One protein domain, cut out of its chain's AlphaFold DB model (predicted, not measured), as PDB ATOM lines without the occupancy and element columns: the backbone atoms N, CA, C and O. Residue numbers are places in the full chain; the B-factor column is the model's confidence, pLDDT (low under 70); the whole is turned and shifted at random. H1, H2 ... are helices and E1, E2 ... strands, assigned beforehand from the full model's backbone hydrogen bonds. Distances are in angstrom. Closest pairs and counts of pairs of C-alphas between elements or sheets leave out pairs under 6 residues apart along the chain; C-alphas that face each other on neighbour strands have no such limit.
ATOM      1  N   LYS A   6       4.412   1.082  39.561       92.00
ATOM      2  CA  LYS A   6       3.592   2.072  40.258       92.00
ATOM      3  C   LYS A   6       2.139   1.941  39.841       92.00
ATOM      4  O   LYS A   6       1.834   1.918  38.652       92.00
ATOM      5  N   TYR A   7       1.247   1.920  40.819       91.12
ATOM      6  CA  TYR A   7      -0.188   1.962  40.603       91.12
ATOM      7  C   TYR A   7      -0.832   2.883  41.632       91.12
ATOM      8  O   TYR A   7      -0.664   2.714  42.836       91.12
ATOM      9  N   ASN A   8      -1.572   3.873  41.133       87.88
ATOM     10  CA  ASN A   8      -2.355   4.803  41.942       87.88
ATOM     11  C   ASN A   8      -1.580   5.488  43.088       87.88
ATOM     12  O   ASN A   8      -2.083   5.627  44.196       87.88
ATOM     13  N   GLY A   9      -0.330   5.876  42.816       88.38
ATOM     14  CA  GLY A   9       0.549   6.535  43.789       88.38
ATOM     15  C   GLY A   9       1.373   5.589  44.668       88.38
ATOM     16  O   GLY A   9       2.295   6.058  45.325       88.38
ATOM     17  N   PHE A  10       1.114   4.281  44.621       91.12
ATOM     18  CA  PHE A  10       1.843   3.273  45.390       91.12
ATOM     19  C   PHE A  10       2.797   2.463  44.509       91.12
ATOM     20  O   PHE A  10       2.519   2.232  43.329       91.12
ATOM     21  N   THR A  11       3.913   2.012  45.074       93.19
ATOM     22  CA  THR A  11       4.884   1.127  44.434       93.19
ATOM     23  C   THR A  11       4.649  -0.298  44.903       93.19
ATOM     24  O   THR A  11       4.723  -0.608  46.094       93.19
ATOM     25  N   PHE A  12       4.408  -1.189  43.951       93.44
ATOM     26  CA  PHE A  12       4.180  -2.600  44.196       93.44
ATOM     27  C   PHE A  12       5.336  -3.439  43.686       93.44
ATOM     28  O   PHE A  12       5.901  -3.197  42.619       93.44
ATOM     29  N   LYS A  13       5.648  -4.478  44.451       93.31
ATOM     30  CA  LYS A  13       6.581  -5.529  44.082       93.31
ATOM     31  C   LYS A  13       5.802  -6.837  43.916       93.31
ATOM     32  O   LYS A  13       5.183  -7.267  44.888       93.31
ATOM     33  N   PRO A  14       5.826  -7.484  42.740       92.25
ATOM     34  CA  PRO A  14       5.270  -8.824  42.592       92.25
ATOM     35  C   PRO A  14       6.063  -9.806  43.465       92.25
ATOM     36  O   PRO A  14       7.297  -9.802  43.443       92.25
ATOM     37  N   VAL A  15       5.363 -10.618  44.259       90.12
ATOM     38  CA  VAL A  15       5.986 -11.506  45.256       90.12
ATOM     39  C   VAL A  15       5.875 -12.960  44.830       90.12
ATOM     40  O   VAL A  15       6.893 -13.614  44.613       90.12
ATOM     41  N   ARG A  16       4.645 -13.472  44.721       88.25
ATOM     42  CA  ARG A  16       4.382 -14.880  44.405       88.25
ATOM     43  C   ARG A  16       2.973 -15.093  43.863       88.25
ATOM     44  O   ARG A  16       2.108 -14.227  43.985       88.25
ATOM     45  N   LYS A  17       2.752 -16.282  43.303       88.00
ATOM     46  CA  LYS A  17       1.415 -16.821  43.038       88.00
ATOM     47  C   LYS A  17       0.809 -17.416  44.307       88.00
ATOM     48  O   LYS A  17       1.545 -17.899  45.178       88.00
ATOM     49  N   LEU A  18      -0.514 -17.408  44.391       83.19
ATOM     50  CA  LEU A  18      -1.236 -18.188  45.392       83.19
ATOM     51  C   LEU A  18      -1.169 -19.670  45.014       83.19
ATOM     52  O   LEU A  18      -1.239 -20.042  43.840       83.19
ATOM     53  N   LYS A  19      -1.002 -20.541  46.007       79.75
ATOM     54  CA  LYS A  19      -1.108 -21.987  45.801       79.75
ATOM     55  C   LYS A  19      -2.573 -22.356  45.596       79.75
ATOM     56  O   LYS A  19      -3.454 -21.736  46.175       79.75
ATOM     57  N   ILE A  20      -2.841 -23.435  44.864       71.56
ATOM     58  CA  ILE A  20      -4.204 -23.970  44.667       71.56
ATOM     59  C   ILE A  20      -4.944 -24.174  46.001       71.56
ATOM     60  O   ILE A  20      -6.147 -23.942  46.079       71.56
ATOM     61  N   THR A  21      -4.221 -24.545  47.060       66.94
ATOM     62  CA  THR A  21      -4.761 -24.682  48.420       66.94
ATOM     63  C   THR A  21      -5.228 -23.349  49.016       66.94
ATOM     64  O   THR A  21      -6.264 -23.324  49.664       66.94
ATOM     65  N   GLU A  22      -4.521 -22.250  48.730       67.06
ATOM     66  CA  GLU A  22      -4.838 -20.887  49.196       67.06
ATOM     67  C   GLU A  22      -5.960 -20.229  48.365       67.06
ATOM     68  O   GLU A  22      -6.550 -19.244  48.795       67.06
ATOM     69  N   ILE A  23      -6.264 -20.756  47.169       65.44
ATOM     70  CA  ILE A  23      -7.307 -20.234  46.260       65.44
ATOM     71  C   ILE A  23      -8.707 -20.763  46.642       65.44
ATOM     72  O   ILE A  23      -9.729 -20.223  46.217       65.44
ATOM     73  N   GLY A  24      -8.791 -21.806  47.475       66.94
ATOM     74  CA  GLY A  24     -10.069 -22.299  47.987       66.94
ATOM     75  C   GLY A  24     -10.769 -21.244  48.851       66.94
ATOM     76  O   GLY A  24     -10.173 -20.721  49.785       66.94
ATOM     77  N   TYR A  25     -12.051 -20.966  48.590       56.34
ATOM     78  CA  TYR A  25     -12.832 -19.892  49.239       56.34
ATOM     79  C   TYR A  25     -12.720 -19.848  50.780       56.34
ATOM     80  O   TYR A  25     -12.661 -18.767  51.366       56.34
ATOM     81  N   ARG A  26     -12.656 -21.011  51.448       60.50
ATOM     82  CA  ARG A  26     -12.494 -21.103  52.916       60.50
ATOM     83  C   ARG A  26     -11.105 -20.686  53.406       60.50
ATOM     84  O   ARG A  26     -10.999 -20.075  54.465       60.50
ATOM     85  N   ASP A  27     -10.069 -21.022  52.650       66.94
ATOM     86  CA  ASP A  27      -8.678 -20.748  53.011       66.94
ATOM     87  C   ASP A  27      -8.345 -19.288  52.680       66.94
ATOM     88  O   ASP A  27      -7.912 -18.530  53.545       66.94
ATOM     89  N   PHE A  28      -8.720 -18.840  51.475       71.12
ATOM     90  CA  PHE A  28      -8.505 -17.472  51.006       71.12
ATOM     91  C   PHE A  28      -9.082 -16.426  51.965       71.12
ATOM     92  O   PHE A  28      -8.384 -15.494  52.358       71.12
ATOM     93  N   SER A  29     -10.329 -16.604  52.420       70.69
ATOM     94  CA  SER A  29     -10.953 -15.657  53.353       70.69
ATOM     95  C   SER A  29     -10.236 -15.571  54.705       70.69
ATOM     96  O   SER A  29     -10.381 -14.560  55.384       70.69
ATOM     97  N   SER A  30      -9.480 -16.600  55.101       74.12
ATOM     98  CA  SER A  30      -8.700 -16.598  56.345       74.12
ATOM     99  C   SER A  30      -7.383 -15.823  56.203       74.12
ATOM    100  O   SER A  30      -6.853 -15.314  57.191       74.12
ATOM    101  N   HIS A  31      -6.874 -15.696  54.975       76.94
ATOM    102  CA  HIS A  31      -5.688 -14.901  54.647       76.94
ATOM    103  C   HIS A  31      -6.011 -13.445  54.313       76.94
ATOM    104  O   HIS A  31      -5.122 -12.591  54.342       76.94
ATOM    105  N   ILE A  32      -7.268 -13.147  53.990       81.88
ATOM    106  CA  ILE A  32      -7.704 -11.798  53.653       81.88
ATOM    107  C   ILE A  32      -7.994 -10.991  54.910       81.88
ATOM    108  O   ILE A  32      -8.818 -11.336  55.752       81.88
ATOM    109  N   ASP A  33      -7.341  -9.843  54.987       79.88
ATOM    110  CA  ASP A  33      -7.607  -8.824  55.981       79.88
ATOM    111  C   ASP A  33      -8.442  -7.710  55.352       79.88
ATOM    112  O   ASP A  33      -7.918  -6.751  54.781       79.88
ATOM    113  N   SER A  34      -9.766  -7.832  55.462       70.88
ATOM    114  CA  SER A  34     -10.693  -6.816  54.951       70.88
ATOM    115  C   SER A  34     -10.610  -5.478  55.695       70.88
ATOM    116  O   SER A  34     -11.108  -4.479  55.177       70.88
ATOM    117  N   ALA A  35      -9.985  -5.429  56.878       71.44
ATOM    118  CA  ALA A  35      -9.733  -4.175  57.586       71.44
ATOM    119  C   ALA A  35      -8.533  -3.419  56.989       71.44
ATOM    120  O   ALA A  35      -8.429  -2.200  57.135       71.44
ATOM    121  N   ILE A  36      -7.643  -4.111  56.273       72.69
ATOM    122  CA  ILE A  36      -6.530  -3.514  55.537       72.69
ATOM    123  C   ILE A  36      -6.947  -3.340  54.073       72.69
ATOM    124  O   ILE A  36      -6.709  -4.193  53.220       72.69
ATOM    125  N   ARG A  37      -7.531  -2.182  53.765       71.62
ATOM    126  CA  ARG A  37      -7.778  -1.747  52.386       71.62
ATOM    127  C   ARG A  37      -6.853  -0.592  52.043       71.62
ATOM    128  O   ARG A  37      -6.662   0.313  52.853       71.62
ATOM    129  N   LEU A  38      -6.253  -0.636  50.858       73.75
ATOM    130  CA  LEU A  38      -5.420   0.468  50.397       73.75
ATOM    131  C   LEU A  38      -6.331   1.653  50.015       73.75
ATOM    132  O   LEU A  38      -7.228   1.457  49.187       73.75
ATOM    133  N   PRO A  39      -6.148   2.855  50.595       73.38
ATOM    134  CA  PRO A  39      -6.900   4.040  50.203       73.38
ATOM    135  C   PRO A  39      -6.379   4.519  48.847       73.38
ATOM    136  O   PRO A  39      -5.379   5.221  48.737       73.38
ATOM    137  N   LEU A  40      -7.035   4.040  47.802       77.31
ATOM    138  CA  LEU A  40      -6.742   4.355  46.418       77.31
ATOM    139  C   LEU A  40      -7.356   5.723  46.069       77.31
ATOM    140  O   LEU A  40      -8.546   5.924  46.281       77.31
ATOM    141  N   ASP A  41      -6.547   6.646  45.539       75.56
ATOM    142  CA  ASP A  41      -6.982   7.993  45.125       75.56
ATOM    143  C   ASP A  41      -7.972   7.931  43.947       75.56
ATOM    144  O   ASP A  41      -9.033   8.550  43.953       75.56
ATOM    145  N   LYS A  42      -7.656   7.089  42.956       79.44
ATOM    146  CA  LYS A  42      -8.550   6.735  41.843       79.44
ATOM    147  C   LYS A  42      -9.312   5.434  42.103       79.44
ATOM    148  O   LYS A  42      -8.792   4.577  42.824       79.44
ATOM    149  N   PRO A  43     -10.491   5.240  41.475       83.38
ATOM    150  CA  PRO A  43     -11.195   3.964  41.512       83.38
ATOM    151  C   PRO A  43     -10.277   2.828  41.061       83.38
ATOM    152  O   PRO A  43      -9.516   2.960  40.100       83.38
ATOM    153  N   TYR A  44     -10.343   1.721  41.797       85.75
ATOM    154  CA  TYR A  44      -9.606   0.517  41.458       85.75
ATOM    155  C   TYR A  44     -10.101  -0.055  40.130       85.75
ATOM    156  O   TYR A  44     -11.303  -0.150  39.896       85.75
ATOM    157  N   ASP A  45      -9.155  -0.484  39.306       88.31
ATOM    158  CA  ASP A  45      -9.409  -1.213  38.073       88.31
ATOM    159  C   ASP A  45      -8.404  -2.361  37.970       88.31
ATOM    160  O   ASP A  45      -7.184  -2.148  37.947       88.31
ATOM    161  N   TYR A  46      -8.942  -3.579  37.937       87.44
ATOM    162  CA  TYR A  46      -8.178  -4.822  37.907       87.44
ATOM    163  C   TYR A  46      -7.276  -4.914  36.669       87.44
ATOM    164  O   TYR A  46      -6.097  -5.260  36.768       87.44
ATOM    165  N   ASN A  47      -7.796  -4.530  35.500       88.25
ATOM    166  CA  ASN A  47      -7.062  -4.605  34.240       88.25
ATOM    167  C   ASN A  47      -5.920  -3.587  34.199       88.25
ATOM    168  O   ASN A  47      -4.815  -3.911  33.769       88.25
ATOM    169  N   LEU A  48      -6.151  -2.361  34.675       89.88
ATOM    170  CA  LEU A  48      -5.118  -1.334  34.775       89.88
ATOM    171  C   LEU A  48      -4.035  -1.719  35.781       89.88
ATOM    172  O   LEU A  48      -2.867  -1.408  35.544       89.88
ATOM    173  N   PHE A  49      -4.394  -2.404  36.871       90.88
ATOM    174  CA  PHE A  49      -3.419  -2.904  37.835       90.88
ATOM    175  C   PHE A  49      -2.473  -3.915  37.186       90.88
ATOM    176  O   PHE A  49      -1.259  -3.714  37.201       90.88
ATOM    177  N   TYR A  50      -3.011  -4.954  36.541       90.31
ATOM    178  CA  TYR A  50      -2.186  -5.953  35.859       90.31
ATOM    179  C   TYR A  50      -1.434  -5.377  34.660       90.31
ATOM    180  O   TYR A  50      -0.285  -5.743  34.437       90.31
ATOM    181  N   LYS A  51      -2.010  -4.408  33.942       90.81
ATOM    182  CA  LYS A  51      -1.305  -3.678  32.882       90.81
ATOM    183  C   LYS A  51      -0.096  -2.914  33.426       90.81
ATOM    184  O   LYS A  51       0.962  -2.947  32.804       90.81
ATOM    185  N   ALA A  52      -0.235  -2.252  34.577       89.94
ATOM    186  CA  ALA A  52       0.878  -1.591  35.257       89.94
ATOM    187  C   ALA A  52       1.916  -2.603  35.766       89.94
ATOM    188  O   ALA A  52       3.110  -2.326  35.718       89.94
ATOM    189  N   ALA A  53       1.469  -3.790  36.177       89.44
ATOM    190  CA  ALA A  53       2.317  -4.912  36.562       89.44
ATOM    191  C   ALA A  53       2.940  -5.666  35.370       89.44
ATOM    192  O   ALA A  53       3.395  -6.791  35.552       89.44
ATOM    193  N   GLU A  54       2.920  -5.110  34.155       88.75
ATOM    194  CA  GLU A  54       3.424  -5.760  32.933       88.75
ATOM    195  C   GLU A  54       2.783  -7.138  32.666       88.75
ATOM    196  O   GLU A  54       3.429  -8.071  32.199       88.75
ATOM    197  N   ASN A  55       1.491  -7.274  32.981       85.56
ATOM    198  CA  ASN A  55       0.742  -8.533  32.977       85.56
ATOM    199  C   ASN A  55       1.430  -9.627  33.807       85.56
ATOM    200  O   ASN A  55       1.488 -10.792  33.404       85.56
ATOM    201  N   SER A  56       1.970  -9.237  34.967       86.19
ATOM    202  CA  SER A  56       2.612 -10.158  35.899       86.19
ATOM    203  C   SER A  56       1.699 -11.348  36.180       86.19
ATOM    204  O   SER A  56       0.529 -11.152  36.504       86.19
ATOM    205  N   PRO A  57       2.215 -12.583  36.136       86.75
ATOM    206  CA  PRO A  57       1.415 -13.750  36.462       86.75
ATOM    207  C   PRO A  57       1.223 -13.921  37.981       86.75
ATOM    208  O   PRO A  57       0.699 -14.946  38.394       86.75
ATOM    209  N   MET A  58       1.718 -12.999  38.815       89.69
ATOM    210  CA  MET A  58       1.661 -13.097  40.276       89.69
ATOM    211  C   MET A  58       0.301 -12.659  40.831       89.69
ATOM    212  O   MET A  58      -0.385 -11.825  40.245       89.69
ATOM    213  N   ASP A  59      -0.036 -13.187  42.006       88.50
ATOM    214  CA  ASP A  59      -1.297 -12.904  42.702       88.50
ATOM    215  C   ASP A  59      -1.073 -12.046  43.955       88.50
ATOM    216  O   ASP A  59      -1.940 -11.276  44.356       88.50
ATOM    217  N   VAL A  60       0.109 -12.156  44.575       89.94
ATOM    218  CA  VAL A  60       0.477 -11.431  45.796       89.94
ATOM    219  C   VAL A  60       1.490 -10.341  45.470       89.94
ATOM    220  O   VAL A  60       2.552 -10.603  44.892       89.94
ATOM    221  N   PHE A  61       1.186  -9.122  45.906       92.06
ATOM    222  CA  PHE A  61       1.998  -7.934  45.676       92.06
ATOM    223  C   PHE A  61       2.311  -7.238  46.996       92.06
ATOM    224  O   PHE A  61       1.420  -6.999  47.805       92.06
ATOM    225  N   GLN A  62       3.569  -6.877  47.219       92.44
ATOM    226  CA  GLN A  62       3.970  -6.087  48.378       92.44
ATOM    227  C   GLN A  62       3.933  -4.603  48.021       92.44
ATOM    228  O   GLN A  62       4.586  -4.195  47.062       92.44
ATOM    229  N   CYS A  63       3.211  -3.796  48.793       92.19
ATOM    230  CA  CYS A  63       3.314  -2.341  48.725       92.19
ATOM    231  C   CYS A  63       4.575  -1.907  49.478       92.19
ATOM    232  O   CYS A  63       4.751  -2.235  50.653       92.19
ATOM    233  N   LEU A  64       5.469  -1.186  48.807       91.69
ATOM    234  CA  LEU A  64       6.746  -0.781  49.392       91.69
ATOM    235  C   LEU A  64       6.603   0.391  50.368       91.69
ATOM    236  O   LEU A  64       7.431   0.528  51.262       91.69
ATOM    237  N   GLU A  65       5.542   1.192  50.254       91.00
ATOM    238  CA  GLU A  65       5.326   2.346  51.136       91.00
ATOM    239  C   GLU A  65       4.882   1.937  52.544       91.00
ATOM    240  O   GLU A  65       5.179   2.634  53.510       91.00
ATOM    241  N   ASN A  66       4.171   0.814  52.678       88.88
ATOM    242  CA  ASN A  66       3.676   0.335  53.972       88.88
ATOM    243  C   ASN A  66       4.193  -1.061  54.360       88.88
ATOM    244  O   ASN A  66       3.899  -1.534  55.457       88.88
ATOM    245  N   GLY A  67       4.939  -1.724  53.472       88.75
ATOM    246  CA  GLY A  67       5.513  -3.055  53.669       88.75
ATOM    247  C   GLY A  67       4.506  -4.209  53.656       88.75
ATOM    248  O   GLY A  67       4.923  -5.359  53.805       88.75
ATOM    249  N   LYS A  68       3.207  -3.938  53.484       89.75
ATOM    250  CA  LYS A  68       2.124  -4.929  53.548       89.75
ATOM    251  C   LYS A  68       1.905  -5.613  52.204       89.75
ATOM    252  O   LYS A  68       2.228  -5.072  51.146       89.75
ATOM    253  N   TYR A  69       1.301  -6.795  52.259       90.56
ATOM    254  CA  TYR A  69       0.926  -7.568  51.082       90.56
ATOM    255  C   TYR A  69      -0.531  -7.331  50.715       90.56
ATOM    256  O   TYR A  69      -1.386  -7.141  51.581       90.56
ATOM    257  N   TYR A  70      -0.795  -7.363  49.417       90.25
ATOM    258  CA  TYR A  70      -2.098  -7.145  48.828       90.25
ATOM    259  C   TYR A  70      -2.353  -8.174  47.736       90.25
ATOM    260  O   TYR A  70      -1.446  -8.515  46.973       90.25
ATOM    261  N   VAL A  71      -3.601  -8.623  47.654       89.69
ATOM    262  CA  VAL A  71      -4.107  -9.429  46.545       89.69
ATOM    263  C   VAL A  71      -5.094  -8.572  45.744       89.69
ATOM    264  O   VAL A  71      -6.014  -7.993  46.335       89.69
ATOM    265  N   PRO A  72      -4.911  -8.439  44.420       88.94
ATOM    266  CA  PRO A  72      -5.888  -7.820  43.541       88.94
ATOM    267  C   PRO A  72      -7.129  -8.713  43.468       88.94
ATOM    268  O   PRO A  72      -7.056  -9.878  43.089       88.94
ATOM    269  N   CYS A  73      -8.277  -8.173  43.851       82.38
ATOM    270  CA  CYS A  73      -9.579  -8.823  43.755       82.38
ATOM    271  C   CYS A  73     -10.535  -7.918  42.978       82.38
ATOM    272  O   CYS A  73     -10.279  -6.727  42.833       82.38
ATOM    273  N   ASP A  74     -11.677  -8.456  42.556       77.12
ATOM    274  CA  ASP A  74     -12.692  -7.723  41.779       77.12
ATOM    275  C   ASP A  74     -13.098  -6.386  42.437       77.12
ATOM    276  O   ASP A  74     -13.198  -5.346  41.793       77.12
ATOM    277  N   ASN A  75     -13.200  -6.388  43.770       75.19
ATOM    278  CA  ASN A  75     -13.568  -5.215  44.561       75.19
ATOM    279  C   ASN A  75     -12.388  -4.323  44.991       75.19
ATOM    280  O   ASN A  75     -12.607  -3.353  45.720       75.19
ATOM    281  N   GLY A  76     -11.140  -4.613  44.624       84.25
ATOM    282  CA  GLY A  76      -9.989  -3.812  45.051       84.25
ATOM    283  C   GLY A  76      -8.765  -4.607  45.474       84.25
ATOM    284  O   GLY A  76      -8.733  -5.831  45.432       84.25
ATOM    285  N   LEU A  77      -7.763  -3.876  45.963       87.50
ATOM    286  CA  LEU A  77      -6.599  -4.448  46.636       87.50
ATOM    287  C   LEU A  77      -6.961  -4.784  48.084       87.50
ATOM    288  O   LEU A  77      -7.103  -3.886  48.922       87.50
ATOM    289  N   MET A  78      -7.115  -6.074  48.366       86.62
ATOM    290  CA  MET A  78      -7.372  -6.576  49.712       86.62
ATOM    291  C   MET A  78      -6.060  -6.907  50.412       86.62
ATOM    292  O   MET A  78      -5.157  -7.472  49.796       86.62
ATOM    293  N   GLY A  79      -5.945  -6.553  51.692       88.31
ATOM    294  CA  GLY A  79      -4.793  -6.918  52.503       88.31
ATOM    295  C   GLY A  79      -4.658  -8.433  52.594       88.31
ATOM    296  O   GLY A  79      -5.633  -9.136  52.843       88.31
ATOM    297  N   PHE A  80      -3.443  -8.926  52.396       87.31
ATOM    298  CA  PHE A  80      -3.115 -10.339  52.480       87.31
ATOM    299  C   PHE A  80      -2.174 -10.574  53.656       87.31
ATOM    300  O   PHE A  80      -1.142  -9.913  53.798       87.31
ATOM    301  N   ARG A  81      -2.542 -11.518  54.514       83.00
ATOM    302  CA  ARG A  81      -1.705 -12.025  55.593       83.00
ATOM    303  C   ARG A  81      -1.203 -13.392  55.164       83.00
ATOM    304  O   ARG A  81      -1.996 -14.318  54.999       83.00
TER     305      ARG A  81
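What this domain is: This is residues 6 to 81 of the 84 residues of an uncharacterized protein of Lachnospiraceae bacterium (UniProt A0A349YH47). One strongly twisted sheet of five strands makes the body, and a small helical end, H1 and H2, joins its two edge strands E1 and E2 along the chain, while H3 only grazes the sheet. The 76 printed residues have the order E1 H1 H2 E2 H3 E3 E4 E5, and the sheet, E1 E3 E4 E5 E2, is antiparallel throughout. The class is mixed, helices and strands; the whole is compact, with a radius of gyration of the C-alphas of 11.7 A, and spans 31 by 26 by 21 A.

How they stand to each other: E1, residues 10 to 16, is antiparallel to E3, residues 60 to 63, with N 13 and O 62 2.8 A apart. E3, E4, residues 69 to 73, and E5, residues 76 to 80, form a meander, each strand the antiparallel neighbour of the one before, in two hairpins; N 70 and O 61 are 2.8 A apart, N 71 and O 78 2.9 A. E2, residues 32 to 37, is antiparallel to E5, with N 33 and O 79 2.8 A apart. H1, residues 20 to 23, is close to but not clearly touching H2, residues 25 to 31; their closest C-alphas, of Glu 22 and Phe 28, are 5.3 A apart. H2 only grazes the sheet with residues 28 to 31, and H3, residues 46 to 52, with residues 46 to 52. In H3 every O i to N i+4 pair is within hydrogen-bond range, in H2 2 of 3; H1 is too short for one.

Where its parts are: E1, 18.4 A long, begins at C-alpha 10 (1.843, 3.273, 45.390). E4 measures 12.9 A; E5, 12.0 A, ends at C-alpha 80 (-3.115, -10.339, 52.480).

The domain as a whole: The C-alphas farthest apart, of Thr 21 and Asp 41, are 32.9 A apart. The printed part has no cut and no long link. Residues 21 to 27 are under pLDDT 70.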